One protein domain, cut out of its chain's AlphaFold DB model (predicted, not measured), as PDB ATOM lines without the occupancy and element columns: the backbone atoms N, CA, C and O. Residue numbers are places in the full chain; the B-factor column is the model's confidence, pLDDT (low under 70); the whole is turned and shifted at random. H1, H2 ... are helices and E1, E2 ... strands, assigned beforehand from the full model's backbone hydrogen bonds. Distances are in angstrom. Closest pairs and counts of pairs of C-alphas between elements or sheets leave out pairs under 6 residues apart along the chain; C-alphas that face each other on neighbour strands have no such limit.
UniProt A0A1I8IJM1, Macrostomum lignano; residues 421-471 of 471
ATOM      1  N   ILE A 421      48.887   8.909  55.304       90.56
ATOM      2  CA  ILE A 421      48.710   7.556  55.843       90.56
ATOM      3  C   ILE A 421      48.973   6.553  54.721       90.56
ATOM      4  O   ILE A 421      48.472   6.722  53.615       90.56
ATOM      5  N   ALA A 422      49.719   5.481  55.005       87.19
ATOM      6  CA  ALA A 422      50.058   4.462  54.015       87.19
ATOM      7  C   ALA A 422      49.476   3.091  54.391       87.19
ATOM      8  O   ALA A 422      49.805   2.521  55.438       87.19
ATOM      9  N   LYS A 423      48.645   2.503  53.524       87.19
ATOM     10  CA  LYS A 423      48.044   1.180  53.762       87.19
ATOM     11  C   LYS A 423      48.116   0.298  52.519       87.19
ATOM     12  O   LYS A 423      47.872   0.741  51.404       87.19
ATOM     13  N   MET A 424      48.466  -0.972  52.723       85.62
ATOM     14  CA  MET A 424      48.611  -1.945  51.639       85.62
ATOM     15  C   MET A 424      47.273  -2.586  51.276       85.62
ATOM     16  O   MET A 424      46.542  -3.055  52.152       85.62
ATOM     17  N   LEU A 425      47.008  -2.691  49.978       85.12
ATOM     18  CA  LEU A 425      45.872  -3.416  49.428       85.12
ATOM     19  C   LEU A 425      46.104  -4.929  49.528       85.12
ATOM     20  O   LEU A 425      47.082  -5.477  49.025       85.12
ATOM     21  N   THR A 426      45.184  -5.639  50.170       83.25
ATOM     22  CA  THR A 426      45.210  -7.107  50.311       83.25
ATOM     23  C   THR A 426      44.535  -7.835  49.146       83.25
ATOM     24  O   THR A 426      44.757  -9.034  48.952       83.25
ATOM     25  N   LYS A 427      43.744  -7.109  48.352       83.94
ATOM     26  CA  LYS A 427      43.040  -7.550  47.139       83.94
ATOM     27  C   LYS A 427      43.172  -6.475  46.060       83.94
ATOM     28  O   LYS A 427      43.702  -5.404  46.349       83.94
ATOM     29  N   ALA A 428      42.748  -6.754  44.829       84.69
ATOM     30  CA  ALA A 428      42.615  -5.676  43.849       84.69
ATOM     31  C   ALA A 428      41.542  -4.678  44.338       84.69
ATOM     32  O   ALA A 428      40.584  -5.134  44.972       84.69
ATOM     33  N   PRO A 429      41.690  -3.357  44.112       84.94
ATOM     34  CA  PRO A 429      40.735  -2.352  44.594       84.94
ATOM     35  C   PRO A 429      39.269  -2.681  44.272       84.94
ATOM     36  O   PRO A 429      38.397  -2.506  45.116       84.94
ATOM     37  N   GLU A 430      39.011  -3.245  43.092       84.25
ATOM     38  CA  GLU A 430      37.680  -3.587  42.577       84.25
ATOM     39  C   GLU A 430      37.067  -4.831  43.248       84.25
ATOM     40  O   GLU A 430      35.858  -5.049  43.192       84.25
ATOM     41  N   GLU A 431      37.886  -5.667  43.894       84.94
ATOM     42  CA  GLU A 431      37.454  -6.900  44.568       84.94
ATOM     43  C   GLU A 431      36.997  -6.667  46.018       84.94
ATOM     44  O   GLU A 431      36.501  -7.591  46.682       84.94
ATOM     45  N   TYR A 432      37.189  -5.458  46.551       83.62
ATOM     46  CA  TYR A 432      36.734  -5.104  47.890       83.62
ATOM     47  C   TYR A 432      35.210  -4.965  47.914       83.62
ATOM     48  O   TYR A 432      34.618  -4.155  47.208       83.62
ATOM     49  N   ARG A 433      34.560  -5.766  48.762       72.75
ATOM     50  CA  ARG A 433      33.119  -5.688  49.018       72.75
ATOM     51  C   ARG A 433      32.909  -4.937  50.332       72.75
ATOM     52  O   ARG A 433      33.340  -5.426  51.371       72.75
ATOM     53  N   GLY A 434      32.260  -3.774  50.272       61.69
ATOM     54  CA  GLY A 434      32.021  -2.893  51.423       61.69
ATOM     55  C   GLY A 434      32.880  -1.629  51.359       61.69
ATOM     56  O   GLY A 434      34.075  -1.662  51.636       61.69
ATOM     57  N   GLY A 435      32.268  -0.506  50.977       55.72
ATOM     58  CA  GLY A 435      32.929   0.774  50.688       55.72
ATOM     59  C   GLY A 435      33.358   1.594  51.909       55.72
ATOM     60  O   GLY A 435      33.149   2.800  51.919       55.72
ATOM     61  N   HIS A 436      33.933   0.968  52.938       66.88
ATOM     62  CA  HIS A 436      34.360   1.663  54.166       66.88
ATOM     63  C   HIS A 436      35.879   1.773  54.331       66.88
ATOM     64  O   HIS A 436      36.358   2.434  55.247       66.88
ATOM     65  N   ASP A 437      36.655   1.128  53.464       83.62
ATOM     66  CA  ASP A 437      38.107   1.151  53.551       83.62
ATOM     67  C   ASP A 437      38.682   2.389  52.850       83.62
ATOM     68  O   ASP A 437      38.725   2.465  51.623       83.62
ATOM     69  N   GLU A 438      39.193   3.339  53.633       87.81
ATOM     70  CA  GLU A 438      39.634   4.643  53.125       87.81
ATOM     71  C   GLU A 438      40.705   4.547  52.028       87.81
ATOM     72  O   GLU A 438      40.576   5.138  50.961       87.81
ATOM     73  N   HIS A 439      41.728   3.723  52.256       87.62
ATOM     74  CA  HIS A 439      42.785   3.436  51.282       87.62
ATOM     75  C   HIS A 439      42.287   2.818  49.963       87.62
ATOM     76  O   HIS A 439      42.924   2.991  48.929       87.62
ATOM     77  N   VAL A 440      41.158   2.103  49.974       87.75
ATOM     78  CA  VAL A 440      40.551   1.547  48.753       87.75
ATOM     79  C   VAL A 440      39.813   2.649  48.003       87.75
ATOM     80  O   VAL A 440      39.964   2.769  46.792       87.75
ATOM     81  N   ALA A 441      39.063   3.489  48.722       86.75
ATOM     82  CA  ALA A 441      38.379   4.636  48.134       86.75
ATOM     83  C   ALA A 441      39.370   5.636  47.519       86.75
ATOM     84  O   ALA A 441      39.139   6.088  46.401       86.75
ATOM     85  N   ALA A 442      40.491   5.908  48.194       87.12
ATOM     86  CA  ALA A 442      41.575   6.718  47.648       87.12
ATOM     87  C   ALA A 442      42.137   6.093  46.360       87.12
ATOM     88  O   ALA A 442      42.169   6.755  45.329       87.12
ATOM     89  N   ALA A 443      42.481   4.799  46.374       86.00
ATOM     90  CA  ALA A 443      43.014   4.110  45.194       86.00
ATOM     91  C   ALA A 443      42.061   4.123  43.986       86.00
ATOM     92  O   ALA A 443      42.511   4.252  42.852       86.00
ATOM     93  N   LEU A 444      40.750   3.991  44.215       85.19
ATOM     94  CA  LEU A 444      39.732   4.041  43.157       85.19
ATOM     95  C   LEU A 444      39.491   5.462  42.622       85.19
ATOM     96  O   LEU A 444      38.993   5.611  41.508       85.19
ATOM     97  N   ARG A 445      39.811   6.492  43.412       81.88
ATOM     98  CA  ARG A 445      39.642   7.916  43.077       81.88
ATOM     99  C   ARG A 445      40.945   8.592  42.642       81.88
ATOM    100  O   ARG A 445      40.965   9.809  42.486       81.88
ATOM    101  N   ASP A 446      42.015   7.822  42.457       80.94
ATOM    102  CA  ASP A 446      43.320   8.338  42.057       80.94
ATOM    103  C   ASP A 446      43.226   9.078  40.715       80.94
ATOM    104  O   ASP A 446      42.902   8.507  39.671       80.94
ATOM    105  N   SER A 447      43.500  10.379  40.752       70.94
ATOM    106  CA  SER A 447      43.411  11.269  39.592       70.94
ATOM    107  C   SER A 447      44.678  11.262  38.734       70.94
ATOM    108  O   SER A 447      44.677  11.814  37.633       70.94
ATOM    109  N   THR A 448      45.755  10.617  39.200       73.12
ATOM    110  CA  THR A 448      47.043  10.547  38.492       73.12
ATOM    111  C   THR A 448      47.041   9.501  37.375       73.12
ATOM    112  O   THR A 448      47.936   9.478  36.529       73.12
ATOM    113  N   GLY A 449      46.020   8.639  37.349       68.94
ATOM    114  CA  GLY A 449      45.906   7.530  36.407       68.94
ATOM    115  C   GLY A 449      46.707   6.294  36.825       68.94
ATOM    116  O   GLY A 449      46.823   5.351  36.031       68.94
ATOM    117  N   ARG A 450      47.247   6.261  38.054       74.94
ATOM    118  CA  ARG A 450      47.940   5.087  38.596       74.94
ATOM    119  C   ARG A 450      46.926   3.969  38.823       74.94
ATOM    120  O   ARG A 450      45.947   4.118  39.545       74.94
ATOM    121  N   ARG A 451      47.175   2.804  38.218       78.31
ATOM    122  CA  ARG A 451      46.373   1.598  38.468       78.31
ATOM    123  C   ARG A 451      46.972   0.797  39.612       78.31
ATOM    124  O   ARG A 451      48.015   0.170  39.438       78.31
ATOM    125  N   TYR A 452      46.288   0.795  40.751       81.44
ATOM    126  CA  TYR A 452      46.673   0.004  41.916       81.44
ATOM    127  C   TYR A 452      46.257  -1.460  41.762       81.44
ATOM    128  O   TYR A 452      45.175  -1.774  41.270       81.44
ATOM    129  N   LYS A 453      47.106  -2.373  42.230       81.62
ATOM    130  CA  LYS A 453      46.841  -3.817  42.268       81.62
ATOM    131  C   LYS A 453      47.012  -4.378  43.677       81.62
ATOM    132  O   LYS A 453      47.517  -3.736  44.598       81.62
ATOM    133  N   LYS A 454      46.607  -5.639  43.846       81.06
ATOM    134  CA  LYS A 454      46.834  -6.397  45.081       81.06
ATOM    135  C   LYS A 454      48.311  -6.345  45.487       81.06
ATOM    136  O   LYS A 454      49.184  -6.790  44.745       81.06
ATOM    137  N   GLY A 455      48.558  -5.917  46.720       78.06
ATOM    138  CA  GLY A 455      49.880  -5.823  47.327       78.06
ATOM    139  C   GLY A 455      50.557  -4.464  47.162       78.06
ATOM    140  O   GLY A 455      51.668  -4.318  47.680       78.06
ATOM    141  N   ASP A 456      49.933  -3.508  46.476       80.94
ATOM    142  CA  ASP A 456      50.419  -2.129  46.398       80.94
ATOM    143  C   ASP A 456      50.086  -1.363  47.680       80.94
ATOM    144  O   ASP A 456      49.081  -1.634  48.346       80.94
ATOM    145  N   THR A 457      50.946  -0.409  48.031       84.88
ATOM    146  CA  THR A 457      50.702   0.533  49.126       84.88
ATOM    147  C   THR A 457      50.039   1.779  48.561       84.88
ATOM    148  O   THR A 457      50.543   2.368  47.611       84.88
ATOM    149  N   VAL A 458      48.924   2.181  49.163       87.88
ATOM    150  CA  VAL A 458      48.219   3.422  48.846       87.88
ATOM    151  C   VAL A 458      48.559   4.430  49.930       87.88
ATOM    152  O   VAL A 458      48.339   4.150  51.114       87.88
ATOM    153  N   GLU A 459      49.107   5.572  49.529       88.38
ATOM    154  CA  GLU A 459      49.322   6.721  50.404       88.38
ATOM    155  C   GLU A 459      48.178   7.720  50.197       88.38
ATOM    156  O   GLU A 459      47.809   8.033  49.064       88.38
ATOM    157  N   TYR A 460      47.532   8.128  51.287       89.00
ATOM    158  CA  TYR A 460      46.320   8.939  51.230       89.00
ATOM    159  C   TYR A 460      46.202   9.899  52.417       89.00
ATOM    160  O   TYR A 460      46.820   9.718  53.470       89.00
ATOM    161  N   LEU A 461      45.379  10.923  52.227       89.12
ATOM    162  CA  LEU A 461      44.970  11.924  53.201       89.12
ATOM    163  C   LEU A 461      43.468  11.799  53.445       89.12
ATOM    164  O   LEU A 461      42.716  11.432  52.545       89.12
ATOM    165  N   VAL A 462      43.021  12.124  54.655       86.50
ATOM    166  CA  VAL A 462      41.592  12.172  54.992       86.50
ATOM    167  C   VAL A 462      41.144  13.629  54.974       86.50
ATOM    168  O   VAL A 462      41.582  14.417  55.812       86.50
ATOM    169  N   ALA A 463      40.284  13.982  54.019       82.56
ATOM    170  CA  ALA A 463      39.700  15.313  53.900       82.56
ATOM    171  C   ALA A 463      38.255  15.331  54.424       82.56
ATOM    172  O   ALA A 463      37.517  14.347  54.314       82.56
ATOM    173  N   ALA A 464      37.837  16.462  54.992       78.00
ATOM    174  CA  ALA A 464      36.444  16.670  55.369       78.00
ATOM    175  C   ALA A 464      35.576  16.826  54.106       78.00
ATOM    176  O   ALA A 464      35.918  17.599  53.218       78.00
ATOM    177  N   GLY A 465      34.451  16.107  54.028       69.44
ATOM    178  CA  GLY A 465      33.475  16.217  52.932       69.44
ATOM    179  C   GLY A 465      33.790  15.372  51.692       69.44
ATOM    180  O   GLY A 465      32.921  14.630  51.241       69.44
ATOM    181  N   ASP A 466      35.030  15.403  51.197       62.31
ATOM    182  CA  ASP A 466      35.407  14.732  49.937       62.31
ATOM    183  C   ASP A 466      35.835  13.263  50.105       62.31
ATOM    184  O   ASP A 466      36.005  12.529  49.127       62.31
ATOM    185  N   GLY A 467      35.954  12.788  51.348       68.88
ATOM    186  CA  GLY A 467      36.488  11.464  51.657       68.88
ATOM    187  C   GLY A 467      38.015  11.401  51.497       68.88
ATOM    188  O   GLY A 467      38.682  12.431  51.419       68.88
ATOM    189  N   PRO A 468      38.608  10.199  51.510       72.50
ATOM    190  CA  PRO A 468      40.054  10.042  51.425       72.50
ATOM    191  C   PRO A 468      40.563  10.276  49.998       72.50
ATOM    192  O   PRO A 468      39.986   9.770  49.033       72.50
ATOM    193  N   VAL A 469      41.666  11.014  49.879       75.50
ATOM    194  CA  VAL A 469      42.299  11.405  48.610       75.50
ATOM    195  C   VAL A 469      43.736  10.896  48.602       75.50
ATOM    196  O   VAL A 469      44.409  10.957  49.627       75.50
ATOM    197  N   THR A 470      44.211  10.371  47.476       70.94
ATOM    198  CA  THR A 470      45.618   9.971  47.320       70.94
ATOM    199  C   THR A 470      46.536  11.173  47.530       70.94
ATOM    200  O   THR A 470      46.250  12.252  47.010       70.94
ATOM    201  N   SER A 471      47.580  10.991  48.342       60.75
ATOM    202  CA  SER A 471      48.482  12.066  48.783       60.75
ATOM    203  C   SER A 471      49.437  12.540  47.703       60.75
ATOM    204  O   SER A 471      49.965  11.646  47.000       60.75
TER     205      SER A 471
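Overview. This is residues 421 to 471 of the 471 residues of a protein of Macrostomum lignano (UniProt A0A1I8IJM1). One short helix, H1, packs on a small, uneven sheet of three strands, and two long loops, residues 425 to 437 and 445 to 456, join the helix to the strands before and after it. The longest strand, E2, runs through the middle of the sheet, with E1 beside its first part and E3 folding back beside its last part. The printed part has 51 residues in the order E1, H1, E2, E3; the sheet order is E1, E2, E3, antiparallel throughout, and the class is mixed, helices and strands, with under half of the residues in named elements. It is compact, with a radius of gyration of the C-alphas of 9.9 A, and rounded, spanning 27 by 23 by 18 A.

Along the chain. Find C-alpha 421 at (48.710, 7.556, 55.843); there E1 begins, residues 421 to 424. Helix H1, residues 438 to 444, starts at C-alpha 438, (39.634, 4.643, 53.125), and covers 10.0 A. E2, residues 457 to 463, covers 19.0 A, and E3, residues 467 to 470, ends at C-alpha 470, (45.618, 9.971, 47.320).

Arrangement. Look first at E1 and E2, where N 421 and O 460 are within hydrogen-bond range at 2.9 A. The hairpin of E2 and E3 has N 461 and O 469 at 2.8 A. The edge strands E1 and E3 are apart. H1 is on the sheet; its closest C-alphas to E3 are those of Ala 442 and Val 469, 4.8 A. In H1 every O i to N i+4 pair is within hydrogen-bond range.

Size, cuts and confidence. The C-alphas farthest apart, those of Gly 455 and Gly 465, are 28.0 A apart. The printed part has no cut; the links E1 to H1 and H1 to E2 are long. The pLDDT is under 70 at residues 434 to 436, 449, 465 to 467 and 471.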